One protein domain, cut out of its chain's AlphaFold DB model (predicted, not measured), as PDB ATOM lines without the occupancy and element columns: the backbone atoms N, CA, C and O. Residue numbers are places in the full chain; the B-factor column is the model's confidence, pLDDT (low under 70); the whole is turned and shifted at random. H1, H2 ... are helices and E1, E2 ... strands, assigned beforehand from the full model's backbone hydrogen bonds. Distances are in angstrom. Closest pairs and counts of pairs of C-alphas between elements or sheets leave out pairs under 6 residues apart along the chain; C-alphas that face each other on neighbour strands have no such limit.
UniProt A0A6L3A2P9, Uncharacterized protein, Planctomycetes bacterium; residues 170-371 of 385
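AT A GLANCE: This is residues 170 to 371 of the 385 residues of an uncharacterized protein of Planctomycetes bacterium (UniProt A0A6L3A2P9). A five-stranded antiparallel sheet, curled like part of a barrel, has helix H3 packed on it near the middle of the domain, while the long helix H5 slants over part of it and reaches out at its first residues to make one end of the domain. H1 packs on the later part of H5 with H2 next to it, H6 packs on H3, and H4 crosses over the sheet at E1. The printed part has 202 residues with six named helices and five named strands, in the order H1 H2 H3 E1 E2 H4 E3 E4 E5 H5 H6; the sheet's order is E2 E1 E3 E4 E5 and the class is mixed. The whole is compact, with a radius of gyration of the C-alphas of 17.8 A, and elongated, spanning 62 by 40 by 28 A.

HOW THE PARTS SIT: H1, residues 170 to 179, touches H2, residues 182 to 186; their closest C-alphas, of Ala 176 and Met 182, are 5.4 A apart. H1 touches H5, residues 324 to 353, at its residues 343 to 351 alone, closest at the C-alphas of Ile 175 and Ala 347, 6.2 A. H3, residues 215 to 229, is on the twisted sheet, closest to E3, residues 285 to 295, at the C-alphas of Arg 218 and Thr 287, 5.7 A. E1, residues 242 to 254, and E2, residues 262 to 266, form a hairpin, with N 253 and O 263 2.9 A apart; E1 also pairs with E3, N 246 to O 292, 2.9 A. E2, H4, residues 274 to 281, and E3 form a split strand-helix-strand unit, two strands running the same way with E1 between them, its crossover right-handed. E3, E4, residues 298 to 305, and E5, residues 311 to 315, form a meander, each strand the antiparallel neighbour of the one before, with N 291 to O 302 at 2.8 A and N 303 to O 312 at 2.8 A. H4 and H5 are on the same face, in two layers with the sheet, at heights of 9.2 A and 8.1 A. H6, residues 358 to 369, touches H3, closest at the C-alphas of Asn 226 and Val 365, 6.5 A. In the six helices every O i to N i+4 pair is within hydrogen-bond range.

IN THESE COORDINATES: H1 begins at C-alpha 170, (-38.510, 23.912, 35.644). H3 is 21.2 A long, E1 30.0 A, E3 26.2 A and E4 22.2 A; E1 bends by 82 degrees at residue 249. H5, 43.2 A, begins at (-58.728, 2.096, 17.377), and H6 ends at C-alpha 369, (-26.722, 37.387, 14.331).

THE WHOLE: The two C-alphas farthest apart, of Ala 201 and Lys 322, are 62.4 A apart. The printed part has no cut; the links H2 to H3 and H3 to E1 are long. Residues 200 to 211 are under pLDDT 70; the mean of the printed part is 91.0.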
ATOM      1  N   GLU A 170     -38.290  25.161  34.903       96.12
ATOM      2  CA  GLU A 170     -38.510  23.912  35.644       96.12
ATOM      3  C   GLU A 170     -37.850  22.721  34.932       96.12
ATOM      4  O   GLU A 170     -37.196  21.882  35.556       96.12
ATOM      5  N   VAL A 171     -37.967  22.660  33.601       97.00
ATOM      6  CA  VAL A 171     -37.285  21.634  32.801       97.00
ATOM      7  C   VAL A 171     -35.765  21.798  32.912       97.00
ATOM      8  O   VAL A 171     -35.053  20.811  33.112       97.00
ATOM      9  N   ALA A 172     -35.258  23.036  32.864       97.88
ATOM     10  CA  ALA A 172     -33.834  23.304  33.034       97.88
ATOM     11  C   ALA A 172     -33.323  22.946  34.429       97.88
ATOM     12  O   ALA A 172     -32.251  22.360  34.524       97.88
ATOM     13  N   PHE A 173     -34.089  23.220  35.484       97.12
ATOM     14  CA  PHE A 173     -33.770  22.842  36.856       97.12
ATOM     15  C   PHE A 173     -33.602  21.323  36.972       97.12
ATOM     16  O   PHE A 173     -32.556  20.841  37.407       97.12
ATOM     17  N   ARG A 174     -34.582  20.544  36.491       95.44
ATOM     18  CA  ARG A 174     -34.523  19.069  36.515       95.44
ATOM     19  C   ARG A 174     -33.346  18.522  35.708       95.44
ATOM     20  O   ARG A 174     -32.726  17.530  36.093       95.44
ATOM     21  N   ILE A 175     -33.038  19.132  34.565       96.50
ATOM     22  CA  ILE A 175     -31.883  18.751  33.746       96.50
ATOM     23  C   ILE A 175     -30.573  19.114  34.456       96.50
ATOM     24  O   ILE A 175     -29.709  18.252  34.592       96.50
ATOM     25  N   ALA A 176     -30.423  20.345  34.940       97.12
ATOM     26  CA  ALA A 176     -29.228  20.818  35.634       97.12
ATOM     27  C   ALA A 176     -28.944  19.983  36.887       97.12
ATOM     28  O   ALA A 176     -27.797  19.597  37.112       97.12
ATOM     29  N   GLN A 177     -29.983  19.617  37.642       96.75
ATOM     30  CA  GLN A 177     -29.877  18.721  38.788       96.75
ATOM     31  C   GLN A 177     -29.324  17.351  38.380       96.75
ATOM     32  O   GLN A 177     -28.341  16.892  38.962       96.75
ATOM     33  N   ARG A 178     -29.894  16.719  37.343       95.31
ATOM     34  CA  ARG A 178     -29.416  15.421  36.828       95.31
ATOM     35  C   ARG A 178     -27.987  15.480  36.286       95.31
ATOM     36  O   ARG A 178     -27.262  14.496  36.385       95.31
ATOM     37  N   LEU A 179     -27.593  16.608  35.701       94.25
ATOM     38  CA  LEU A 179     -26.258  16.815  35.136       94.25
ATOM     39  C   LEU A 179     -25.216  17.278  36.167       94.25
ATOM     40  O   LEU A 179     -24.042  17.374  35.820       94.25
ATOM     41  N   GLY A 180     -25.615  17.578  37.407       96.69
ATOM     42  CA  GLY A 180     -24.716  18.126  38.427       96.69
ATOM     43  C   GLY A 180     -24.264  19.567  38.147       96.69
ATOM     44  O   GLY A 180     -23.182  19.961  38.569       96.69
ATOM     45  N   LEU A 181     -25.076  20.354  37.433       96.56
ATOM     46  CA  LEU A 181     -24.780  21.729  37.001       96.56
ATOM     47  C   LEU A 181     -25.567  22.790  37.794       96.56
ATOM     48  O   LEU A 181     -25.748  23.907  37.315       96.56
ATOM     49  N   MET A 182     -26.037  22.457  39.001       97.00
ATOM     50  CA  MET A 182     -26.899  23.341  39.799       97.00
ATOM     51  C   MET A 182     -26.250  24.680  40.145       97.00
ATOM     52  O   MET A 182     -26.898  25.704  39.983       97.00
ATOM     53  N   SER A 183     -24.970  24.704  40.530       95.94
ATOM     54  CA  SER A 183     -24.281  25.971  40.824       95.94
ATOM     55  C   SER A 183     -24.228  26.886  39.597       95.94
ATOM     56  O   SER A 183     -24.557  28.062  39.687       95.94
ATOM     57  N   ALA A 184     -23.910  26.335  38.421       95.69
ATOM     58  CA  ALA A 184     -23.893  27.105  37.177       95.69
ATOM     59  C   ALA A 184     -25.295  27.577  36.756       95.69
ATOM     60  O   ALA A 184     -25.431  28.659  36.193       95.69
ATOM     61  N   PHE A 185     -26.332  26.779  37.024       95.81
ATOM     62  CA  PHE A 185     -27.728  27.163  36.808       95.81
ATOM     63  C   PHE A 185     -28.155  28.301  37.745       95.81
ATOM     64  O   PHE A 185     -28.744  29.280  37.302       95.81
ATOM     65  N   GLU A 186     -27.828  28.222  39.033       93.62
ATOM     66  CA  GLU A 186     -28.141  29.263  40.018       93.62
ATOM     67  C   GLU A 186     -27.400  30.576  39.721       93.62
ATOM     68  O   GLU A 186     -27.965  31.655  39.884       93.62
ATOM     69  N   GLU A 187     -26.175  30.506  39.208       91.69
ATOM     70  CA  GLU A 187     -25.369  31.679  38.851       91.69
ATOM     71  C   GLU A 187     -25.664  32.234  37.445       91.69
ATOM     72  O   GLU A 187     -25.137  33.288  37.075       91.69
ATOM     73  N   SER A 188     -26.484  31.556  36.631       92.44
ATOM     74  CA  SER A 188     -26.720  31.990  35.255       92.44
ATOM     75  C   SER A 188     -27.563  33.266  35.186       92.44
ATOM     76  O   SER A 188     -28.549  33.440  35.903       92.44
ATOM     77  N   ALA A 189     -27.209  34.133  34.237       90.12
ATOM     78  CA  ALA A 189     -27.924  35.362  33.905       90.12
ATOM     79  C   ALA A 189     -28.313  35.373  32.415       90.12
ATOM     80  O   ALA A 189     -27.657  34.678  31.628       90.12
ATOM     81  N   PRO A 190     -29.343  36.143  32.012       90.00
ATOM     82  CA  PRO A 190     -29.787  36.218  30.625       90.00
ATOM     83  C   PRO A 190     -28.730  36.814  29.693       90.00
ATOM     84  O   PRO A 190     -28.036  37.779  30.020       90.00
ATOM     85  N   GLU A 191     -28.676  36.268  28.486       90.00
ATOM     86  CA  GLU A 191     -27.769  36.648  27.420       90.00
ATOM     87  C   GLU A 191     -28.498  37.350  26.269       90.00
ATOM     88  O   GLU A 191     -29.552  36.924  25.784       90.00
ATOM     89  N   TYR A 192     -27.888  38.430  25.777       88.12
ATOM     90  CA  TYR A 192     -28.451  39.266  24.718       88.12
ATOM     91  C   TYR A 192     -27.580  39.237  23.468       88.12
ATOM     92  O   TYR A 192     -26.369  39.455  23.509       88.12
ATOM     93  N   VAL A 193     -28.229  38.993  22.331       87.12
ATOM     94  CA  VAL A 193     -27.562  38.888  21.031       87.12
ATOM     95  C   VAL A 193     -27.013  40.249  20.579       87.12
ATOM     96  O   VAL A 193     -25.863  40.362  20.146       87.12
ATOM     97  N   ALA A 194     -27.822  41.299  20.734       83.62
ATOM     98  CA  ALA A 194     -27.476  42.666  20.374       83.62
ATOM     99  C   ALA A 194     -27.182  43.528  21.611       83.62
ATOM    100  O   ALA A 194     -27.729  43.265  22.687       83.62
ATOM    101  N   PRO A 195     -26.360  44.588  21.469       78.56
ATOM    102  CA  PRO A 195     -26.270  45.615  22.499       78.56
ATOM    103  C   PRO A 195     -27.653  46.241  22.762       78.56
ATOM    104  O   PRO A 195     -28.529  46.202  21.893       78.56
ATOM    105  N   PRO A 196     -27.866  46.831  23.951       77.50
ATOM    106  CA  PRO A 196     -29.128  47.480  24.273       77.50
ATOM    107  C   PRO A 196     -29.467  48.558  23.225       77.50
ATOM    108  O   PRO A 196     -28.607  49.384  22.907       77.50
ATOM    109  N   PRO A 197     -30.700  48.571  22.685       77.56
ATOM    110  CA  PRO A 197     -31.114  49.581  21.719       77.56
ATOM    111  C   PRO A 197     -31.140  50.976  22.361       77.56
ATOM    112  O   PRO A 197     -31.297  51.119  23.577       77.56
ATOM    113  N   GLN A 198     -31.018  52.024  21.542       75.12
ATOM    114  CA  GLN A 198     -31.191  53.403  22.012       75.12
ATOM    115  C   GLN A 198     -32.568  53.559  22.676       75.12
ATOM    116  O   GLN A 198     -33.568  53.088  22.144       75.12
ATOM    117  N   GLY A 199     -32.618  54.197  23.848       70.81
ATOM    118  CA  GLY A 199     -33.841  54.298  24.653       70.81
ATOM    119  C   GLY A 199     -34.040  53.164  25.666       70.81
ATOM    120  O   GLY A 199     -34.945  53.253  26.483       70.81
ATOM    121  N   ALA A 200     -33.162  52.153  25.698       69.81
ATOM    122  CA  ALA A 200     -33.114  51.164  26.785       69.81
ATOM    123  C   ALA A 200     -32.372  51.670  28.041       69.81
ATOM    124  O   ALA A 200     -32.107  50.888  28.955       69.81
ATOM    125  N   ALA A 201     -31.993  52.954  28.083       63.31
ATOM    126  CA  ALA A 201     -31.372  53.572  29.249       63.31
ATOM    127  C   ALA A 201     -32.380  53.558  30.409       63.31
ATOM    128  O   ALA A 201     -33.412  54.217  30.339       63.31
ATOM    129  N   GLY A 202     -32.099  52.761  31.442       62.72
ATOM    130  CA  GLY A 202     -33.020  52.513  32.556       62.72
ATOM    131  C   GLY A 202     -33.689  51.136  32.541       62.72
ATOM    132  O   GLY A 202     -34.401  50.822  33.488       62.72
ATOM    133  N   PHE A 203     -33.443  50.292  31.527       66.50
ATOM    134  CA  PHE A 203     -33.734  48.863  31.654       66.50
ATOM    135  C   PHE A 203     -32.775  48.262  32.681       66.50
ATOM    136  O   PHE A 203     -31.607  48.002  32.379       66.50
ATOM    137  N   ASP A 204     -33.278  48.072  33.893       62.91
ATOM    138  CA  ASP A 204     -32.583  47.335  34.930       62.91
ATOM    139  C   ASP A 204     -32.809  45.837  34.707       62.91
ATOM    140  O   ASP A 204     -33.871  45.298  35.011       62.91
ATOM    141  N   ALA A 205     -31.805  45.157  34.152       58.56
ATOM    142  CA  ALA A 205     -31.841  43.704  34.019       58.56
ATOM    143  C   ALA A 205     -31.919  43.000  35.389       58.56
ATOM    144  O   ALA A 205     -32.354  41.859  35.436       58.56
ATOM    145  N   GLY A 206     -31.540  43.675  36.484       51.75
ATOM    146  CA  GLY A 206     -31.711  43.203  37.859       51.75
ATOM    147  C   GLY A 206     -33.105  43.452  38.451       51.75
ATOM    148  O   GLY A 206     -33.374  42.975  39.549       51.75
ATOM    149  N   ALA A 207     -33.991  44.167  37.743       52.03
ATOM    150  CA  ALA A 207     -35.414  44.276  38.077       52.03
ATOM    151  C   ALA A 207     -36.263  43.171  37.423       52.03
ATOM    152  O   ALA A 207     -37.428  42.999  37.787       52.03
ATOM    153  N   LEU A 208     -35.696  42.420  36.468       58.81
ATOM    154  CA  LEU A 208     -36.190  41.076  36.182       58.81
ATOM    155  C   LEU A 208     -35.949  40.242  37.439       58.81
ATOM    156  O   LEU A 208     -34.904  40.388  38.072       58.81
ATOM    157  N   ASP A 209     -36.917  39.410  37.815       59.00
ATOM    158  CA  ASP A 209     -36.760  38.525  38.963       59.00
ATOM    159  C   ASP A 209     -35.463  37.724  38.782       59.00
ATOM    160  O   ASP A 209     -35.344  36.939  37.843       59.00
ATOM    161  N   ALA A 210     -34.474  37.953  39.652       60.09
ATOM    162  CA  ALA A 210     -33.185  37.260  39.612       60.09
ATOM    163  C   ALA A 210     -33.351  35.734  39.751       60.09
ATOM    164  O   ALA A 210     -32.412  34.970  39.507       60.09
ATOM    165  N   HIS A 211     -34.548  35.290  40.143       68.19
ATOM    166  CA  HIS A 211     -34.934  33.899  40.201       68.19
ATOM    167  C   HIS A 211     -35.642  33.387  38.934       68.19
ATOM    168  O   HIS A 211     -35.584  32.184  38.726       68.19
ATOM    169  N   ASP A 212     -36.200  34.232  38.053       85.44
ATOM    170  CA  ASP A 212     -36.864  33.796  36.810       85.44
ATOM    171  C   ASP A 212     -35.834  33.408  35.739       85.44
ATOM    172  O   ASP A 212     -35.207  34.253  35.088       85.44
ATOM    173  N   ARG A 213     -35.688  32.100  35.508       93.00
ATOM    174  CA  ARG A 213     -34.789  31.531  34.486       93.00
ATOM    175  C   ARG A 213     -35.513  31.106  33.216       93.00
ATOM    176  O   ARG A 213     -34.938  30.417  32.370       93.00
ATOM    177  N   THR A 214     -36.749  31.556  32.999       93.56
ATOM    178  CA  THR A 214     -37.480  31.257  31.755       93.56
ATOM    179  C   THR A 214     -36.841  31.891  30.509       93.56
ATOM    180  O   THR A 214     -37.144  31.499  29.379       93.56
ATOM    181  N   TYR A 215     -35.885  32.817  30.679       92.94
ATOM    182  CA  TYR A 215     -35.046  33.319  29.586       92.94
ATOM    183  C   TYR A 215     -34.245  32.208  28.885       92.94
ATOM    184  O   TYR A 215     -34.002  32.318  27.679       92.94
ATOM    185  N   LEU A 216     -33.900  31.117  29.586       96.50
ATOM    186  CA  LEU A 216     -33.158  29.983  29.018       96.50
ATOM    187  C   LEU A 216     -33.884  29.370  27.821       96.50
ATOM    188  O   LEU A 216     -33.248  28.942  26.861       96.50
ATOM    189  N   GLY A 217     -35.217  29.395  27.820       97.06
ATOM    190  CA  GLY A 217     -35.994  28.924  26.686       97.06
ATOM    191  C   GLY A 217     -35.881  29.829  25.456       97.06
ATOM    192  O   GLY A 217     -35.800  29.336  24.336       97.06
ATOM    193  N   ARG A 218     -35.795  31.157  25.620       95.00
ATOM    194  CA  ARG A 218     -35.563  32.089  24.491       95.00
ATOM    195  C   ARG A 218     -34.153  31.945  23.920       95.00
ATOM    196  O   ARG A 218     -33.956  31.997  22.704       95.00
ATOM    197  N   GLU A 219     -33.170  31.753  24.791       95.69
ATOM    198  CA  GLU A 219     -31.799  31.464  24.377       95.69
ATOM    199  C   GLU A 219     -31.702  30.115  23.665       95.69
ATOM    200  O   GLU A 219     -31.045  30.036  22.630       95.69
ATOM    201  N   PHE A 220     -32.430  29.099  24.135       97.81
ATOM    202  CA  PHE A 220     -32.556  27.816  23.452       97.81
ATOM    203  C   PHE A 220     -33.132  27.982  22.043       97.81
ATOM    204  O   PHE A 220     -32.537  27.499  21.086       97.81
ATOM    205  N   LEU A 221     -34.218  28.745  21.869       97.75
ATOM    206  CA  LEU A 221     -34.756  29.032  20.532       97.75
ATOM    207  C   LEU A 221     -33.751  29.784  19.639       97.75
ATOM    208  O   LEU A 221     -33.668  29.520  18.440       97.75
ATOM    209  N   THR A 222     -32.978  30.710  20.214       96.12
ATOM    210  CA  THR A 222     -31.905  31.428  19.499       96.12
ATOM    211  C   THR A 222     -30.799  30.467  19.065       96.12
ATOM    212  O   THR A 222     -30.318  30.547  17.936       96.12
ATOM    213  N   TYR A 223     -30.416  29.545  19.948       95.31
ATOM    214  CA  TYR A 223     -29.438  28.501  19.683       95.31
ATOM    215  C   TYR A 223     -29.910  27.552  18.577       95.31
ATOM    216  O   TYR A 223     -29.156  27.319  17.639       95.31
ATOM    217  N   LEU A 224     -31.161  27.076  18.622       95.50
ATOM    218  CA  LEU A 224     -31.729  26.224  17.571       95.50
ATOM    219  C   LEU A 224     -31.724  26.914  16.205       95.50
ATOM    220  O   LEU A 224     -31.422  26.272  15.201       95.50
ATOM    221  N   TRP A 225     -32.032  28.215  16.161       95.56
ATOM    222  CA  TRP A 225     -31.926  28.979  14.922       95.56
ATOM    223  C   TRP A 225     -30.480  29.048  14.446       95.56
ATOM    224  O   TRP A 225     -30.209  28.613  13.334       95.56
ATOM    225  N   ASN A 226     -29.540  29.494  15.282       94.00
ATOM    226  CA  ASN A 226     -28.129  29.553  14.897       94.00
ATOM    227  C   ASN A 226     -27.592  28.200  14.404       94.00
ATOM    228  O   ASN A 226     -26.854  28.159  13.423       94.00
ATOM    229  N   LEU A 227     -27.993  27.109  15.058       92.25
ATOM    230  CA  LEU A 227     -27.577  25.752  14.724       92.25
ATOM    231  C   LEU A 227     -28.054  25.303  13.336       92.25
ATOM    232  O   LEU A 227     -27.368  24.510  12.705       92.25
ATOM    233  N   ARG A 228     -29.208  25.786  12.860       91.06
ATOM    234  CA  ARG A 228     -29.820  25.373  11.579       91.06
ATOM    235  C   ARG A 228     -29.697  26.369  10.448       91.06
ATOM    236  O   ARG A 228     -30.148  26.097   9.344       91.06
ATOM    237  N   ASP A 229     -29.122  27.522  10.723       86.19
ATOM    238  CA  ASP A 229     -29.094  28.608   9.764       86.19
ATOM    239  C   ASP A 229     -28.161  28.331   8.575       86.19
ATOM    240  O   ASP A 229     -28.518  28.622   7.439       86.19
ATOM    241  N   ASP A 230     -27.004  27.719   8.850       76.19
ATOM    242  CA  ASP A 230     -25.976  27.376   7.857       76.19
ATOM    243  C   ASP A 230     -25.704  25.853   7.786       76.19
ATOM    244  O   ASP A 230     -24.793  25.422   7.077       76.19
ATOM    245  N   ALA A 231     -26.427  25.027   8.557       79.38
ATOM    246  CA  ALA A 231     -26.130  23.600   8.709       79.38
ATOM    247  C   ALA A 231     -27.367  22.699   8.573       79.38
ATOM    248  O   ALA A 231     -28.374  22.862   9.268       79.38
ATOM    249  N   GLU A 232     -27.228  21.688   7.721       79.44
ATOM    250  CA  GLU A 232     -28.202  20.619   7.492       79.44
ATOM    251  C   GLU A 232     -27.783  19.325   8.210       79.44
ATOM    252  O   GLU A 232     -26.637  19.167   8.638       79.44
ATOM    253  N   GLY A 233     -28.718  18.381   8.335       85.19
ATOM    254  CA  GLY A 233     -28.448  17.028   8.820       85.19
ATOM    255  C   GLY A 233     -28.697  16.798  10.311       85.19
ATOM    256  O   GLY A 233     -29.345  17.581  11.016       85.19
ATOM    257  N   LEU A 234     -28.200  15.664  10.795       88.69
ATOM    258  CA  LEU A 234     -28.514  15.125  12.115       88.69
ATOM    259  C   LEU A 234     -27.817  15.907  13.236       88.69
ATOM    260  O   LEU A 234     -26.631  16.222  13.162       88.69
ATOM    261  N   CYS A 235     -28.573  16.229  14.287       90.62
ATOM    262  CA  CYS A 235     -28.053  16.805  15.522       90.62
ATOM    263  C   CYS A 235     -28.030  15.742  16.622       90.62
ATOM    264  O   CYS A 235     -29.091  15.189  16.928       90.62
ATOM    265  N   PRO A 236     -26.877  15.481  17.260       90.69
ATOM    266  CA  PRO A 236     -26.825  14.595  18.413       90.69
ATOM    267  C   PRO A 236     -27.585  15.215  19.588       90.69
ATOM    268  O   PRO A 236     -27.395  16.387  19.906       90.69
ATOM    269  N   ILE A 237     -28.427  14.411  20.241       91.44
ATOM    270  CA  ILE A 237     -29.230  14.804  21.417       91.44
ATOM    271  C   ILE A 237     -28.888  13.969  22.662       91.44
ATOM    272  O   ILE A 237     -29.663  13.875  23.611       91.44
ATOM    273  N   GLY A 238     -27.710  13.340  22.650       85.50
ATOM    274  CA  GLY A 238     -27.210  12.514  23.744       85.50
ATOM    275  C   GLY A 238     -27.754  11.083  23.732       85.50
ATOM    276  O   GLY A 238     -28.695  10.738  23.021       85.50
ATOM    277  N   GLY A 239     -27.105  10.198  24.498       79.50
ATOM    278  CA  GLY A 239     -27.522   8.793  24.618       79.50
ATOM    279  C   GLY A 239     -27.495   7.999  23.303       79.50
ATOM    280  O   GLY A 239     -28.236   7.030  23.174       79.50
ATOM    281  N   GLY A 240     -26.687   8.427  22.325       81.81
ATOM    282  CA  GLY A 240     -26.622   7.821  20.989       81.81
ATOM    283  C   GLY A 240     -27.823   8.132  20.088       81.81
ATOM    284  O   GLY A 240     -27.965   7.496  19.050       81.81
ATOM    285  N   LYS A 241     -28.689   9.074  20.481       88.75
ATOM    286  CA  LYS A 241     -29.841   9.519  19.691       88.75
ATOM    287  C   LYS A 241     -29.502  10.773  18.890       88.75
ATOM    288  O   LYS A 241     -28.707  11.609  19.326       88.75
ATOM    289  N   GLU A 242     -30.173  10.923  17.757       92.50
ATOM    290  CA  GLU A 242     -30.037  12.067  16.862       92.50
ATOM    291  C   GLU A 242     -31.415  12.552  16.401       92.50
ATOM    292  O   GLU A 242     -32.378  11.785  16.378       92.50
ATOM    293  N   VAL A 243     -31.502  13.835  16.050       94.81
ATOM    294  CA  VAL A 243     -32.708  14.454  15.496       94.81
ATOM    295  C   VAL A 243     -32.353  15.338  14.310       94.81
ATOM    296  O   VAL A 243     -31.414  16.140  14.354       94.81
ATOM    297  N   GLU A 244     -33.128  15.224  13.243       95.38
ATOM    298  CA  GLU A 244     -33.122  16.186  12.150       95.38
ATOM    299  C   GLU A 244     -34.289  17.148  12.339       95.38
ATOM    300  O   GLU A 244     -35.392  16.727  12.685       95.38
ATOM    301  N   PHE A 245     -34.053  18.446  12.154       95.50
ATOM    302  CA  PHE A 245     -35.126  19.427  12.217       95.50
ATOM    303  C   PHE A 245     -34.815  20.663  11.384       95.50
ATOM    304  O   PHE A 245     -33.658  21.063  11.250       95.50
ATOM    305  N   VAL A 246     -35.875  21.309  10.910       95.38
ATOM    306  CA  VAL A 246     -35.836  22.601  10.226       95.38
ATOM    307  C   VAL A 246     -36.790  23.584  10.897       95.38
ATOM    308  O   VAL A 246     -37.782  23.205  11.526       95.38
ATOM    309  N   LEU A 247     -36.483  24.872  10.763       95.06
ATOM    310  CA  LEU A 247     -37.314  25.957  11.266       95.06
ATOM    311  C   LEU A 247     -38.238  26.398  10.138       95.06
ATOM    312  O   LEU A 247     -37.770  26.861   9.101       95.06
ATOM    313  N   HIS A 248     -39.543  26.250  10.330       93.25
ATOM    314  CA  HIS A 248     -40.508  26.403   9.242       93.25
ATOM    315  C   HIS A 248     -41.740  27.190   9.673       93.25
ATOM    316  O   HIS A 248     -42.002  27.294  10.859       93.25
ATOM    317  N   LYS A 249     -42.546  27.692   8.734       94.69
ATOM    318  CA  LYS A 249     -43.900  28.265   8.936       94.69
ATOM    319  C   LYS A 249     -44.030  29.529   9.784       94.69
ATOM    320  O   LYS A 249     -44.753  30.436   9.370       94.69
ATOM    321  N   SER A 250     -43.461  29.601  10.988       96.88
ATOM    322  CA  SER A 250     -43.614  30.773  11.849       96.88
ATOM    323  C   SER A 250     -42.450  31.039  12.800       96.88
ATOM    324  O   SER A 250     -41.827  30.129  13.347       96.88
ATOM    325  N   LEU A 251     -42.196  32.329  13.017       97.88
ATOM    326  CA  LEU A 251     -41.205  32.853  13.952       97.88
ATOM    327  C   LEU A 251     -41.794  34.079  14.653       97.88
ATOM    328  O   LEU A 251     -42.297  34.993  13.999       97.88
ATOM    329  N   SER A 252     -41.738  34.121  15.983       98.00
ATOM    330  CA  SER A 252     -42.037  35.332  16.762       98.00
ATOM    331  C   SER A 252     -40.780  35.799  17.472       98.00
ATOM    332  O   SER A 252     -40.125  34.986  18.114       98.00
ATOM    333  N   LEU A 253     -40.473  37.094  17.398       96.88
ATOM    334  CA  LEU A 253     -39.371  37.717  18.125       96.88
ATOM    335  C   LEU A 253     -39.873  38.891  18.955       96.88
ATOM    336  O   LEU A 253     -40.748  39.639  18.520       96.88
ATOM    337  N   GLU A 254     -39.272  39.102  20.117       94.81
ATOM    338  CA  GLU A 254     -39.631  40.199  21.011       94.81
ATOM    339  C   GLU A 254     -38.395  40.824  21.652       94.81
ATOM    340  O   GLU A 254     -37.422  40.136  21.980       94.81
ATOM    341  N   CYS A 255     -38.433  42.148  21.803       90.12
ATOM    342  CA  CYS A 255     -37.470  42.892  22.594       90.12
ATOM    343  C   CYS A 255     -37.884  42.819  24.063       90.12
ATOM    344  O   CYS A 255     -38.797  43.524  24.481       90.12
ATOM    345  N   GLU A 256     -37.179  42.015  24.854       83.81
ATOM    346  CA  GLU A 256     -37.419  41.906  26.302       83.81
ATOM    347  C   GLU A 256     -37.272  43.249  27.029       83.81
ATOM    348  O   GLU A 256     -37.909  43.492  28.046       83.81
ATOM    349  N   ARG A 257     -36.493  44.169  26.452       81.00
ATOM    350  CA  ARG A 257     -36.310  45.527  26.976       81.00
ATOM    351  C   ARG A 257     -37.491  46.460  26.690       81.00
ATOM    352  O   ARG A 257     -37.438  47.622  27.069       81.00
ATOM    353  N   GLY A 258     -38.512  46.004  25.962       80.81
ATOM    354  CA  GLY A 258     -39.715  46.778  25.644       80.81
ATOM    355  C   GLY A 258     -39.516  47.928  24.647       80.81
ATOM    356  O   GLY A 258     -40.468  48.639  24.347       80.81
ATOM    357  N   VAL A 259     -38.307  48.113  24.105       82.38
ATOM    358  CA  VAL A 259     -37.969  49.285  23.275       82.38
ATOM    359  C   VAL A 259     -38.347  49.093  21.810       82.38
ATOM    360  O   VAL A 259     -38.965  49.964  21.208       82.38
ATOM    361  N   THR A 260     -37.969  47.961  21.207       83.44
ATOM    362  CA  THR A 260     -38.137  47.761  19.755       83.44
ATOM    363  C   THR A 260     -39.369  46.923  19.399       83.44
ATOM    364  O   THR A 260     -39.573  46.604  18.228       83.44
ATOM    365  N   GLY A 261     -40.204  46.590  20.390       89.31
ATOM    366  CA  GLY A 261     -41.475  45.884  20.217       89.31
ATOM    367  C   GLY A 261     -41.338  44.409  19.828       89.31
ATOM    368  O   GLY A 261     -40.348  43.742  20.144       89.31
ATOM    369  N   ARG A 262     -42.354  43.902  19.121       94.56
ATOM    370  CA  ARG A 262     -42.501  42.500  18.705       94.56
ATOM    371  C   ARG A 262     -42.606  42.383  17.184       94.56
ATOM    372  O   ARG A 262     -43.220  43.228  16.542       94.56
ATOM    373  N   LEU A 263     -42.046  41.312  16.628       96.06
ATOM    374  CA  LEU A 263     -42.218  40.898  15.236       96.06
ATOM    375  C   LEU A 263     -42.784  39.474  15.189       96.06
ATOM    376  O   LEU A 263     -42.458  38.631  16.025       96.06
ATOM    377  N   SER A 264     -43.661  39.188  14.234       97.19
ATOM    378  CA  SER A 264     -44.150  37.831  13.979       97.19
ATOM    379  C   SER A 264     -44.244  37.603  12.478       97.19
ATOM    380  O   SER A 264     -44.924  38.352  11.783       97.19
ATOM    381  N   ILE A 265     -43.549  36.578  11.999       97.19
ATOM    382  CA  ILE A 265     -43.410  36.241  10.583       97.19
ATOM    383  C   ILE A 265     -44.089  34.896  10.354       97.19
ATOM    384  O   ILE A 265     -43.918  33.969  11.149       97.19
ATOM    385  N   ARG A 266     -44.861  34.798   9.269       96.19
ATOM    386  CA  ARG A 266     -45.396  33.535   8.755       96.19
ATOM    387  C   ARG A 266     -44.970  33.369   7.303       96.19
ATOM    388  O   ARG A 266     -45.387  34.159   6.463       96.19
ATOM    389  N   ALA A 267     -44.127  32.381   7.049       92.94
ATOM    390  CA  ALA A 267     -43.548  32.056   5.748       92.94
ATOM    391  C   ALA A 267     -42.966  30.637   5.816       92.94
ATOM    392  O   ALA A 267     -42.740  30.145   6.920       92.94
ATOM    393  N   ASP A 268     -42.691  29.999   4.678       89.69
ATOM    394  CA  ASP A 268     -42.129  28.639   4.661       89.69
ATOM    395  C   ASP A 268     -40.764  28.575   5.361       89.69
ATOM    396  O   ASP A 268     -40.577  27.730   6.233       89.69
ATOM    397  N   ALA A 269     -39.878  29.538   5.077       90.00
ATOM    398  CA  ALA A 269     -38.585  29.730   5.738       90.00
ATOM    399  C   ALA A 269     -38.538  31.108   6.441       90.00
ATOM    400  O   ALA A 269     -37.993  32.074   5.905       90.00
ATOM    401  N   PRO A 270     -39.151  31.265   7.631       92.25
ATOM    402  CA  PRO A 270     -39.277  32.573   8.278       92.25
ATOM    403  C   PRO A 270     -37.940  33.106   8.817       92.25
ATOM    404  O   PRO A 270     -37.810  34.301   9.051       92.25
ATOM    405  N   THR A 271     -36.955  32.234   9.024       91.38
ATOM    406  CA  THR A 271     -35.622  32.553   9.551       91.38
ATOM    407  C   THR A 271     -34.669  33.145   8.522       91.38
ATOM    408  O   THR A 271     -33.718  33.825   8.898       91.38
ATOM    409  N   THR A 272     -34.925  32.934   7.231       88.88
ATOM    410  CA  THR A 272     -34.089  33.461   6.141       88.88
ATOM    411  C   THR A 272     -34.541  34.846   5.676       88.88
ATOM    412  O   THR A 272     -33.950  35.412   4.762       88.88
ATOM    413  N   SER A 273     -35.613  35.391   6.260       91.38
ATOM    414  CA  SER A 273     -36.160  36.691   5.876       91.38
ATOM    415  C   SER A 273     -35.283  37.836   6.395       91.38
ATOM    416  O   SER A 273     -34.793  37.807   7.529       91.38
ATOM    417  N   VAL A 274     -35.136  38.889   5.584       91.44
ATOM    418  CA  VAL A 274     -34.381  40.096   5.963       91.44
ATOM    419  C   VAL A 274     -34.983  40.772   7.198       91.44
ATOM    420  O   VAL A 274     -34.259  41.288   8.047       91.44
ATOM    421  N   GLU A 275     -36.305  40.713   7.365       93.19
ATOM    422  CA  GLU A 275     -37.012  41.236   8.534       93.19
ATOM    423  C   GLU A 275     -36.679  40.445   9.801       93.19
ATOM    424  O   GLU A 275     -36.500  41.046  10.863       93.19
ATOM    425  N   ALA A 276     -36.569  39.115   9.707       93.69
ATOM    426  CA  ALA A 276     -36.170  38.264  10.826       93.69
ATOM    427  C   ALA A 276     -34.750  38.606  11.291       93.69
ATOM    428  O   ALA A 276     -34.506  38.779  12.490       93.69
ATOM    429  N   ARG A 277     -33.830  38.766  10.336       91.69
ATOM    430  CA  ARG A 277     -32.426  39.124  10.582       91.69
ATOM    431  C   ARG A 277     -32.286  40.512  11.182       91.69
ATOM    432  O   ARG A 277     -31.649  40.671  12.222       91.69
ATOM    433  N   ALA A 278     -32.952  41.503  10.593       91.44
ATOM    434  CA  ALA A 278     -32.977  42.865  11.112       91.44
ATOM    435  C   ALA A 278     -33.586  42.925  12.523       91.44
ATOM    436  O   ALA A 278     -33.073  43.622  13.401       91.44
ATOM    437  N   ALA A 279     -34.650  42.158  12.785       92.88
ATOM    438  CA  ALA A 279     -35.240  42.047  14.113       92.88
ATOM    439  C   ALA A 279     -34.249  41.495  15.142       92.88
ATOM    440  O   ALA A 279     -34.106  42.096  16.213       92.88
ATOM    441  N   LEU A 280     -33.552  40.406  14.810       92.06
ATOM    442  CA  LEU A 280     -32.541  39.797  15.671       92.06
ATOM    443  C   LEU A 280     -31.391  40.776  15.964       92.06
ATOM    444  O   LEU A 280     -31.050  41.008  17.125       92.06
ATOM    445  N   ALA A 281     -30.868  41.434  14.929       88.88
ATOM    446  CA  ALA A 281     -29.798  42.419  15.065       88.88
ATOM    447  C   ALA A 281     -30.226  43.687  15.832       88.88
ATOM    448  O   ALA A 281     -29.407  44.314  16.500       88.88
ATOM    449  N   SER A 282     -31.519  44.036  15.812       87.56
ATOM    450  CA  SER A 282     -32.099  45.120  16.626       87.56
ATOM    451  C   SER A 282     -32.303  44.756  18.108       87.56
ATOM    452  O   SER A 282     -32.836  45.563  18.875       87.56
ATOM    453  N   GLY A 283     -31.930  43.537  18.516       86.00
ATOM    454  CA  GLY A 283     -32.022  43.059  19.897       86.00
ATOM    455  C   GLY A 283     -33.342  42.396  20.274       86.00
ATOM    456  O   GLY A 283     -33.612  42.223  21.463       86.00
ATOM    457  N   LYS A 284     -34.172  42.010  19.298       93.06
ATOM    458  CA  LYS A 284     -35.263  41.061  19.556       93.06
ATOM    459  C   LYS A 284     -34.681  39.651  19.591       93.06
ATOM    460  O   LYS A 284     -33.777  39.355  18.826       93.06
ATOM    461  N   GLN A 285     -35.214  38.767  20.426       93.69
ATOM    462  CA  GLN A 285     -34.875  37.337  20.359       93.69
ATOM    463  C   GLN A 285     -36.142  36.513  20.151       93.69
ATOM    464  O   GLN A 285     -37.229  36.987  20.508       93.69
ATOM    465  N   PRO A 286     -36.023  35.299  19.590       96.62
ATOM    466  CA  PRO A 286     -37.150  34.400  19.420       96.62
ATOM    467  C   PRO A 286     -37.914  34.165  20.727       96.62
ATOM    468  O   PRO A 286     -37.332  33.881  21.772       96.62
ATOM    469  N   THR A 287     -39.234  34.286  20.657       97.25
ATOM    470  CA  THR A 287     -40.175  33.889  21.711       97.25
ATOM    471  C   THR A 287     -40.978  32.662  21.315       97.25
ATOM    472  O   THR A 287     -41.358  31.888  22.187       97.25
ATOM    473  N   LYS A 288     -41.213  32.461  20.011       98.31
ATOM    474  CA  LYS A 288     -41.843  31.255  19.465       98.31
ATOM    475  C   LYS A 288     -41.151  30.816  18.189       98.31
ATOM    476  O   LYS A 288     -40.844  31.663  17.347       98.31
ATOM    477  N   LEU A 289     -40.983  29.509  18.045       97.81
ATOM    478  CA  LEU A 289     -40.317  28.883  16.912       97.81
ATOM    479  C   LEU A 289     -41.129  27.678  16.444       97.81
ATOM    480  O   LEU A 289     -41.445  26.800  17.247       97.81
ATOM    481  N   SER A 290     -41.478  27.635  15.164       98.12
ATOM    482  CA  SER A 290     -42.098  26.459  14.556       98.12
ATOM    483  C   SER A 290     -41.023  25.524  13.990       98.12
ATOM    484  O   SER A 290     -40.121  25.959  13.276       98.12
ATOM    485  N   LEU A 291     -41.136  24.240  14.317       96.81
ATOM    486  CA  LEU A 291     -40.195  23.169  14.009       96.81
ATOM    487  C   LEU A 291     -40.909  22.091  13.193       96.81
ATOM    488  O   LEU A 291     -42.014  21.681  13.552       96.81
ATOM    489  N   LEU A 292     -40.247  21.609  12.145       96.50
ATOM    490  CA  LEU A 292     -40.517  20.309  11.533       96.50
ATOM    491  C   LEU A 292     -39.327  19.416  11.864       96.50
ATOM    492  O   LEU A 292     -38.203  19.773  11.522       96.50
ATOM    493  N   ALA A 293     -39.567  18.308  12.556       95.69
ATOM    494  CA  ALA A 293     -38.529  17.408  13.029       95.69
ATOM    495  C   ALA A 293     -38.829  15.963  12.630       95.69
ATOM    496  O   ALA A 293     -39.989  15.557  12.615       95.69
ATOM    497  N   VAL A 294     -37.779  15.189  12.366       95.75
ATOM    498  CA  VAL A 294     -37.860  13.737  12.185       95.75
ATOM    499  C   VAL A 294     -37.491  13.079  13.509       95.75
ATOM    500  O   VAL A 294     -36.351  13.169  13.968       95.75
ATOM    501  N   ILE A 295     -38.469  12.444  14.149       92.88
ATOM    502  CA  ILE A 295     -38.366  11.873  15.491       92.88
ATOM    503  C   ILE A 295     -38.767  10.402  15.414       92.88
ATOM    504  O   ILE A 295     -39.901  10.073  15.083       92.88
ATOM    505  N   GLY A 296     -37.829   9.497  15.710       87.25
ATOM    506  CA  GLY A 296     -38.084   8.054  15.614       87.25
ATOM    507  C   GLY A 296     -38.346   7.557  14.188       87.25
ATOM    508  O   GLY A 296     -38.959   6.511  14.028       87.25
ATOM    509  N   GLY A 297     -37.891   8.296  13.171       90.19
ATOM    510  CA  GLY A 297     -38.139   7.997  11.757       90.19
ATOM    511  C   GLY A 297     -39.401   8.642  11.181       90.19
ATOM    512  O   GLY A 297     -39.605   8.568   9.976       90.19
ATOM    513  N   GLU A 298     -40.197   9.321  12.008       93.06
ATOM    514  CA  GLU A 298     -41.460   9.940  11.606       93.06
ATOM    515  C   GLU A 298     -41.404  11.467  11.686       93.06
ATOM    516  O   GLU A 298     -40.744  12.041  12.555       93.06
ATOM    517  N   GLU A 299     -42.139  12.143  10.805       94.88
ATOM    518  CA  GLU A 299     -42.239  13.602  10.823       94.88
ATOM    519  C   GLU A 299     -43.227  14.090  11.890       94.88
ATOM    520  O   GLU A 299     -44.402  13.718  11.913       94.88
ATOM    521  N   ALA A 300     -42.773  15.013  12.735       96.69
ATOM    522  CA  ALA A 300     -43.608  15.766  13.658       96.69
ATOM    523  C   ALA A 300     -43.403  17.268  13.445       96.69
ATOM    524  O   ALA A 300     -42.275  17.747  13.320       96.69
ATOM    525  N   SER A 301     -44.492  18.040  13.445       97.19
ATOM    526  CA  SER A 301     -44.409  19.505  13.351       97.19
ATOM    527  C   SER A 301     -45.108  20.181  14.511       97.19
ATOM    528  O   SER A 301     -46.211  19.775  14.873       97.19
ATOM    529  N   PHE A 302     -44.505  21.222  15.077       98.19
ATOM    530  CA  PHE A 302     -45.076  21.959  16.201       98.19
ATOM    531  C   PHE A 302     -44.456  23.345  16.363       98.19
ATOM    532  O   PHE A 302     -43.420  23.657  15.796       98.19
ATOM    533  N   THR A 303     -45.091  24.199  17.163       98.50
ATOM    534  CA  THR A 303     -44.533  25.487  17.591       98.50
ATOM    535  C   THR A 303     -44.230  25.460  19.073       98.50
ATOM    536  O   THR A 303     -45.138  25.237  19.874       98.50
ATOM    537  N   LEU A 304     -42.977  25.735  19.417       98.62
ATOM    538  CA  LEU A 304     -42.495  25.832  20.786       98.62
ATOM    539  C   LEU A 304     -42.514  27.291  21.255       98.62
ATOM    540  O   LEU A 304     -41.966  28.168  20.582       98.62
ATOM    541  N   ASP A 305     -43.139  27.552  22.401       98.25
ATOM    542  CA  ASP A 305     -42.974  28.802  23.151       98.25
ATOM    543  C   ASP A 305     -41.725  28.715  24.028       98.25
ATOM    544  O   ASP A 305     -41.583  27.769  24.792       98.25
ATOM    545  N   GLY A 306     -40.827  29.693  23.940       96.94
ATOM    546  CA  GLY A 306     -39.570  29.664  24.681       96.94
ATOM    547  C   GLY A 306     -39.780  29.704  26.193       96.94
ATOM    548  O   GLY A 306     -39.271  28.846  26.893       96.94
ATOM    549  N   ARG A 307     -40.551  30.669  26.710       94.06
ATOM    550  CA  ARG A 307     -40.670  30.885  28.165       94.06
ATOM    551  C   ARG A 307     -41.581  29.851  28.814       94.06
ATOM    552  O   ARG A 307     -41.235  29.240  29.822       94.06
ATOM    553  N   GLN A 308     -42.764  29.661  28.234       95.25
ATOM    554  CA  GLN A 308     -43.748  28.731  28.778       95.25
ATOM    555  C   GLN A 308     -43.390  27.276  28.482       95.25
ATOM    556  O   GLN A 308     -43.952  26.399  29.135       95.25
ATOM    557  N   PHE A 309     -42.500  27.042  27.508       97.06
ATOM    558  CA  PHE A 309     -42.117  25.723  26.999       97.06
ATOM    559  C   PHE A 309     -43.318  24.894  26.524       97.06
ATOM    560  O   PHE A 309     -43.321  23.667  26.531       97.06
ATOM    561  N   THR A 310     -44.379  25.589  26.103       97.69
ATOM    562  CA  THR A 310     -45.597  24.962  25.603       97.69
ATOM    563  C   THR A 310     -45.450  24.611  24.132       97.69
ATOM    564  O   THR A 310     -44.905  25.375  23.330       97.69
ATOM    565  N   VAL A 311     -45.997  23.454  23.768       98.12
ATOM    566  CA  VAL A 311     -46.060  22.968  22.391       98.12
ATOM    567  C   VAL A 311     -47.453  23.258  21.838       98.12
ATOM    568  O   VAL A 311     -48.465  22.886  22.428       98.12
ATOM    569  N   SER A 312     -47.523  23.937  20.696       97.75
ATOM    570  CA  SER A 312     -48.783  24.264  20.019       97.75
ATOM    571  C   SER A 312     -48.789  23.781  18.574       97.75
ATOM    572  O   SER A 312     -47.761  23.783  17.901       97.75
ATOM    573  N   GLY A 313     -49.958  23.349  18.095       96.31
ATOM    574  CA  GLY A 313     -50.113  22.842  16.731       96.31
ATOM    575  C   GLY A 313     -49.340  21.550  16.456       96.31
ATOM    576  O   GLY A 313     -48.922  21.353  15.321       96.31
ATOM    577  N   LEU A 314     -49.137  20.705  17.477       97.56
ATOM    578  CA  LEU A 314     -48.463  19.418  17.325       97.56
ATOM    579  C   LEU A 314     -49.222  18.526  16.336       97.56
ATOM    580  O   LEU A 314     -50.321  18.044  16.625       97.56
ATOM    581  N   ALA A 315     -48.615  18.306  15.179       96.94
ATOM    582  CA  ALA A 315     -49.027  17.317  14.204       96.94
ATOM    583  C   ALA A 315     -48.112  16.102  14.352       96.94
ATOM    584  O   ALA A 315     -46.898  16.221  14.201       96.94
ATOM    585  N   LEU A 316     -48.724  14.969  14.683       95.06
ATOM    586  CA  LEU A 316     -48.084  13.658  14.752       95.06
ATOM    587  C   LEU A 316     -48.431  12.866  13.483       95.06
ATOM    588  O   LEU A 316     -49.504  13.128  12.914       95.06
ATOM    589  N   PRO A 317     -47.592  11.897  13.080       92.19
ATOM    590  CA  PRO A 317     -47.913  10.963  12.005       92.19
ATOM    591  C   PRO A 317     -49.248  10.251  12.264       92.19
ATOM    592  O   PRO A 317     -49.755  10.183  13.393       92.19
ATOM    593  N   ARG A 318     -49.859   9.760  11.186       91.12
ATOM    594  CA  ARG A 318     -51.038   8.899  11.290       91.12
ATOM    595  C   ARG A 318     -50.564   7.482  11.589       91.12
ATOM    596  O   ARG A 318     -49.616   7.035  10.965       91.12
ATOM    597  N   SER A 319     -51.251   6.813  12.506       93.00
ATOM    598  CA  SER A 319     -51.054   5.387  12.753       93.00
ATOM    599  C   SER A 319     -51.671   4.569  11.613       93.00
ATOM    600  O   SER A 319     -52.753   4.916  11.121       93.00
ATOM    601  N   ASP A 320     -50.991   3.492  11.223       94.00
ATOM    602  CA  ASP A 320     -51.481   2.489  10.269       94.00
ATOM    603  C   ASP A 320     -52.285   1.361  10.956       94.00
ATOM    604  O   ASP A 320     -52.792   0.450  10.289       94.00
ATOM    605  N   GLU A 321     -52.433   1.414  12.285       95.75
ATOM    606  CA  GLU A 321     -53.192   0.433  13.054       95.75
ATOM    607  C   GLU A 321     -54.680   0.452  12.695       95.75
ATOM    608  O   GLU A 321     -55.330   1.494  12.564       95.75
ATOM    609  N   LYS A 322     -55.252  -0.747  12.553       95.38
ATOM    610  CA  LYS A 322     -56.683  -0.915  12.248       95.38
ATOM    611  C   LYS A 322     -57.550  -0.870  13.497       95.38
ATOM    612  O   LYS A 322     -58.717  -0.490  13.414       95.38
ATOM    613  N   ASP A 323     -57.000  -1.323  14.619       95.69
ATOM    614  CA  ASP A 323     -57.677  -1.266  15.904       95.69
ATOM    615  C   ASP A 323     -57.557   0.145  16.489       95.69
ATOM    616  O   ASP A 323     -56.472   0.721  16.554       95.69
ATOM    617  N   ALA A 324     -58.686   0.716  16.910       92.00
ATOM    618  CA  ALA A 324     -58.728   2.096  17.377       92.00
ATOM    619  C   ALA A 324     -57.970   2.301  18.699       92.00
ATOM    620  O   ALA A 324     -57.433   3.388  18.918       92.00
ATOM    621  N   ALA A 325     -57.924   1.290  19.574       91.69
ATOM    622  CA  ALA A 325     -57.191   1.379  20.831       91.69
ATOM    623  C   ALA A 325     -55.681   1.281  20.580       91.69
ATOM    624  O   ALA A 325     -54.936   2.104  21.111       91.69
ATOM    625  N   ALA A 326     -55.247   0.367  19.707       95.56
ATOM    626  CA  ALA A 326     -53.852   0.264  19.280       95.56
ATOM    627  C   ALA A 326     -53.361   1.554  18.596       95.56
ATOM    628  O   ALA A 326     -52.321   2.091  18.968       95.56
ATOM    629  N   ALA A 327     -54.152   2.118  17.674       95.88
ATOM    630  CA  ALA A 327     -53.825   3.380  17.006       95.88
ATOM    631  C   ALA A 327     -53.692   4.558  17.989       95.88
ATOM    632  O   ALA A 327     -52.872   5.465  17.808       95.88
ATOM    633  N   LEU A 328     -54.519   4.566  19.039       95.00
ATOM    634  CA  LEU A 328     -54.478   5.587  20.079       95.00
ATOM    635  C   LEU A 328     -53.262   5.412  21.002       95.00
ATOM    636  O   LEU A 328     -52.613   6.404  21.335       95.00
ATOM    637  N   GLU A 329     -52.929   4.175  21.373       96.38
ATOM    638  CA  GLU A 329     -51.730   3.854  22.151       96.38
ATOM    639  C   GLU A 329     -50.452   4.249  21.404       96.38
ATOM    640  O   GLU A 329     -49.595   4.928  21.975       96.38
ATOM    641  N   GLU A 330     -50.353   3.914  20.114       96.19
ATOM    642  CA  GLU A 330     -49.231   4.314  19.261       96.19
ATOM    643  C   GLU A 330     -49.072   5.839  19.262       96.19
ATOM    644  O   GLU A 330     -47.993   6.359  19.544       96.19
ATOM    645  N   ARG A 331     -50.175   6.575  19.068       95.50
ATOM    646  CA  ARG A 331     -50.173   8.043  19.100       95.50
ATOM    647  C   ARG A 331     -49.680   8.608  20.437       95.50
ATOM    648  O   ARG A 331     -48.995   9.634  20.445       95.50
ATOM    649  N   PHE A 332     -50.036   7.989  21.562       96.88
ATOM    650  CA  PHE A 332     -49.569   8.398  22.892       96.88
ATOM    651  C   PHE A 332     -48.079   8.126  23.088       96.88
ATOM    652  O   PHE A 332     -47.364   8.982  23.613       96.88
ATOM    653  N   MET A 333     -47.588   6.996  22.584       96.81
ATOM    654  CA  MET A 333     -46.160   6.695  22.569       96.81
ATOM    655  C   MET A 333     -45.378   7.680  21.691       96.81
ATOM    656  O   MET A 333     -44.325   8.157  22.114       96.81
ATOM    657  N   THR A 334     -45.902   8.069  20.523       96.19
ATOM    658  CA  THR A 334     -45.281   9.109  19.687       96.19
ATOM    659  C   THR A 334     -45.270  10.467  20.391       96.19
ATOM    660  O   THR A 334     -44.255  11.157  20.365       96.19
ATOM    661  N   LEU A 335     -46.364  10.857  21.061       96.69
ATOM    662  CA  LEU A 335     -46.416  12.094  21.853       96.69
ATOM    663  C   LEU A 335     -45.325  12.114  22.933       96.69
ATOM    664  O   LEU A 335     -44.615  13.113  23.067       96.69
ATOM    665  N   ARG A 336     -45.175  11.009  23.673       96.44
ATOM    666  CA  ARG A 336     -44.118  10.846  24.677       96.44
ATOM    667  C   ARG A 336     -42.731  10.955  24.048       96.44
ATOM    668  O   ARG A 336     -41.907  11.710  24.549       96.44
ATOM    669  N   LEU A 337     -42.499  10.292  22.916       95.81
ATOM    670  CA  LEU A 337     -41.221  10.358  22.207       95.81
ATOM    671  C   LEU A 337     -40.869  11.787  21.759       95.81
ATOM    672  O   LEU A 337     -39.714  12.194  21.865       95.81
ATOM    673  N   VAL A 338     -41.849  12.570  21.293       96.62
ATOM    674  CA  VAL A 338     -41.639  13.987  20.952       96.62
ATOM    675  C   VAL A 338     -41.221  14.794  22.183       96.62
ATOM    676  O   VAL A 338     -40.288  15.591  22.092       96.62
ATOM    677  N   ALA A 339     -41.882  14.585  23.326       96.31
ATOM    678  CA  ALA A 339     -41.528  15.258  24.574       96.31
ATOM    679  C   ALA A 339     -40.114  14.879  25.049       96.31
ATOM    680  O   ALA A 339     -39.312  15.766  25.334       96.31
ATOM    681  N   ASP A 340     -39.773  13.588  25.030       95.69
ATOM    682  CA  ASP A 340     -38.442  13.091  25.395       95.69
ATOM    683  C   ASP A 340     -37.345  13.671  24.490       95.69
ATOM    684  O   ASP A 340     -36.270  14.048  24.963       95.69
ATOM    685  N   THR A 341     -37.604  13.763  23.182       96.75
ATOM    686  CA  THR A 341     -36.670  14.375  22.230       96.75
ATOM    687  C   THR A 341     -36.503  15.868  22.493       96.75
ATOM    688  O   THR A 341     -35.376  16.361  22.449       96.75
ATOM    689  N   LEU A 342     -37.579  16.595  22.807       96.75
ATOM    690  CA  LEU A 342     -37.494  18.017  23.147       96.75
ATOM    691  C   LEU A 342     -36.660  18.246  24.419       96.75
ATOM    692  O   LEU A 342     -35.776  19.106  24.423       96.75
ATOM    693  N   ASP A 343     -36.883  17.444  25.459       96.56
ATOM    694  CA  ASP A 343     -36.095  17.482  26.695       96.56
ATOM    695  C   ASP A 343     -34.617  17.156  26.434       96.56
ATOM    696  O   ASP A 343     -33.728  17.792  27.002       96.56
ATOM    697  N   ALA A 344     -34.335  16.201  25.545       96.88
ATOM    698  CA  ALA A 344     -32.977  15.833  25.156       96.88
ATOM    699  C   ALA A 344     -32.268  16.951  24.365       96.88
ATOM    700  O   ALA A 344     -31.125  17.294  24.674       96.88
ATOM    701  N   MET A 345     -32.956  17.584  23.407       97.25
ATOM    702  CA  MET A 345     -32.446  18.763  22.692       97.25
ATOM    703  C   MET A 345     -32.124  19.903  23.660       97.25
ATOM    704  O   MET A 345     -31.071  20.539  23.558       97.25
ATOM    705  N   TYR A 346     -33.012  20.151  24.624       98.00
ATOM    706  CA  TYR A 346     -32.794  21.184  25.626       98.00
ATOM    707  C   TYR A 346     -31.658  20.817  26.589       98.00
ATOM    708  O   TYR A 346     -30.875  21.685  26.971       98.00
ATOM    709  N   ALA A 347     -31.483  19.533  26.913       97.56
ATOM    710  CA  ALA A 347     -30.363  19.063  27.723       97.56
ATOM    711  C   ALA A 347     -29.002  19.262  27.045       97.56
ATOM    712  O   ALA A 347     -28.054  19.674  27.715       97.56
ATOM    713  N   GLU A 348     -28.887  19.026  25.736       96.31
ATOM    714  CA  GLU A 348     -27.653  19.341  25.002       96.31
ATOM    715  C   GLU A 348     -27.352  20.839  24.996       96.31
ATOM    716  O   GLU A 348     -26.220  21.247  25.275       96.31
ATOM    717  N   PHE A 349     -28.372  21.673  24.783       96.62
ATOM    718  CA  PHE A 349     -28.217  23.116  24.930       96.62
ATOM    719  C   PHE A 349     -27.755  23.493  26.344       96.62
ATOM    720  O   PHE A 349     -26.806  24.259  26.485       96.62
ATOM    721  N   LEU A 350     -28.363  22.935  27.395       97.62
ATOM    722  CA  LEU A 350     -28.027  23.260  28.783       97.62
ATOM    723  C   LEU A 350     -26.613  22.819  29.174       97.62
ATOM    724  O   LEU A 350     -25.934  23.556  29.888       97.62
ATOM    725  N   ARG A 351     -26.118  21.683  28.664       95.88
ATOM    726  CA  ARG A 351     -24.709  21.276  28.840       95.88
ATOM    727  C   ARG A 351     -23.747  22.320  28.288       95.88
ATOM    728  O   ARG A 351     -22.731  22.617  28.913       95.88
ATOM    729  N   LEU A 352     -24.071  22.881  27.126       95.25
ATOM    730  CA  LEU A 352     -23.276  23.936  26.508       95.25
ATOM    731  C   LEU A 352     -23.425  25.266  27.253       95.25
ATOM    732  O   LEU A 352     -22.429  25.945  27.497       95.25
ATOM    733  N   ARG A 353     -24.660  25.613  27.624       96.50
ATOM    734  CA  ARG A 353     -25.065  26.883  28.236       96.50
ATOM    735  C   ARG A 353     -24.549  27.087  29.653       96.50
ATOM    736  O   ARG A 353     -24.208  28.205  30.033       96.50
ATOM    737  N   LEU A 354     -24.522  26.013  30.428       96.56
ATOM    738  CA  LEU A 354     -24.037  26.000  31.806       96.56
ATOM    739  C   LEU A 354     -22.577  25.522  31.886       96.56
ATOM    740  O   LEU A 354     -21.999  25.453  32.967       96.56
ATOM    741  N   GLY A 355     -21.977  25.179  30.744       95.00
ATOM    742  CA  GLY A 355     -20.598  24.727  30.633       95.00
ATOM    743  C   GLY A 355     -19.604  25.864  30.382       95.00
ATOM    744  O   GLY A 355     -19.939  26.959  29.933       95.00
ATOM    745  N   SER A 356     -18.319  25.573  30.585       93.44
ATOM    746  CA  SER A 356     -17.222  26.539  30.397       93.44
ATOM    747  C   SER A 356     -17.044  27.022  28.949       93.44
ATOM    748  O   SER A 356     -16.453  28.074  28.709       93.44
ATOM    749  N   ALA A 357     -17.571  26.282  27.968       92.69
ATOM    750  CA  ALA A 357     -17.531  26.648  26.553       92.69
ATOM    751  C   ALA A 357     -18.581  27.706  26.156       92.69
ATOM    752  O   ALA A 357     -18.542  28.196  25.020       92.69
ATOM    753  N   TRP A 358     -19.498  28.079  27.060       94.50
ATOM    754  CA  TRP A 358     -20.610  28.975  26.743       94.50
ATOM    755  C   TRP A 358     -20.154  30.327  26.193       94.50
ATOM    756  O   TRP A 358     -20.596  30.727  25.122       94.50
ATOM    757  N   SER A 359     -19.202  30.999  26.849       92.19
ATOM    758  CA  SER A 359     -18.740  32.337  26.436       92.19
ATOM    759  C   SER A 359     -18.230  32.372  24.985       92.19
ATOM    760  O   SER A 359     -18.551  33.287  24.218       92.19
ATOM    761  N   ARG A 360     -17.488  31.336  24.567       94.12
ATOM    762  CA  ARG A 360     -17.020  31.190  23.179       94.12
ATOM    763  C   ARG A 360     -18.187  30.949  22.225       94.12
ATOM    764  O   ARG A 360     -18.261  31.598  21.186       94.12
ATOM    765  N   THR A 361     -19.078  30.031  22.587       92.88
ATOM    766  CA  THR A 361     -20.264  29.683  21.793       92.88
ATOM    767  C   THR A 361     -21.128  30.912  21.558       92.88
ATOM    768  O   THR A 361     -21.416  31.266  20.417       92.88
ATOM    769  N   TRP A 362     -21.472  31.620  22.631       92.81
ATOM    770  CA  TRP A 362     -22.319  32.798  22.568       92.81
ATOM    771  C   TRP A 362     -21.673  33.944  21.790       92.81
ATOM    772  O   TRP A 362     -22.349  34.624  21.023       92.81
ATOM    773  N   SER A 363     -20.353  34.121  21.891       92.31
ATOM    774  CA  SER A 363     -19.626  35.073  21.036       92.31
ATOM    775  C   SER A 363     -19.799  34.748  19.546       92.31
ATOM    776  O   SER A 363     -19.997  35.656  18.738       92.31
ATOM    777  N   GLY A 364     -19.794  33.460  19.186       93.12
ATOM    778  CA  GLY A 364     -20.113  32.987  17.839       93.12
ATOM    779  C   GLY A 364     -21.554  33.295  17.421       93.12
ATOM    780  O   GLY A 364     -21.764  33.837  16.337       93.12
ATOM    781  N   VAL A 365     -22.530  33.036  18.299       92.88
ATOM    782  CA  VAL A 365     -23.956  33.361  18.075       92.88
ATOM    783  C   VAL A 365     -24.152  34.868  17.870       92.88
ATOM    784  O   VAL A 365     -24.838  35.290  16.942       92.88
ATOM    785  N   ARG A 366     -23.508  35.711  18.683       91.75
ATOM    786  CA  ARG A 366     -23.569  37.174  18.539       91.75
ATOM    787  C   ARG A 366     -22.980  37.645  17.215       91.75
ATOM    788  O   ARG A 366     -23.578  38.484  16.549       91.75
ATOM    789  N   ALA A 367     -21.829  37.100  16.821       91.31
ATOM    790  CA  ALA A 367     -21.221  37.419  15.535       91.31
ATOM    791  C   ALA A 367     -22.126  36.994  14.371       91.31
ATOM    792  O   ALA A 367     -22.328  37.775  13.446       91.31
ATOM    793  N   TRP A 368     -22.704  35.790  14.446       92.00
ATOM    794  CA  TRP A 368     -23.658  35.256  13.474       92.00
ATOM    795  C   TRP A 368     -24.875  36.164  13.285       92.00
ATOM    796  O   TRP A 368     -25.165  36.579  12.165       92.00
ATOM    797  N   ALA A 369     -25.531  36.548  14.377       89.75
ATOM    798  CA  ALA A 369     -26.722  37.387  14.331       89.75
ATOM    799  C   ALA A 369     -26.483  38.785  13.738       89.75
ATOM    800  O   ALA A 369     -27.428  39.444  13.310       89.75
ATOM    801  N   MET A 370     -25.227  39.242  13.715       85.81
ATOM    802  CA  MET A 370     -24.827  40.550  13.197       85.81
ATOM    803  C   MET A 370     -24.309  40.514  11.748       85.81
ATOM    804  O   MET A 370     -24.006  41.576  11.202       85.81
ATOM    805  N   ARG A 371     -24.203  39.335  11.108       80.56
ATOM    806  CA  ARG A 371     -23.540  39.165   9.795       80.56
ATOM    807  C   ARG A 371     -24.136  40.021   8.665       80.56
ATOM    808  O   ARG A 371     -23.370  40.488   7.830       80.56
TER     809      ARG A 371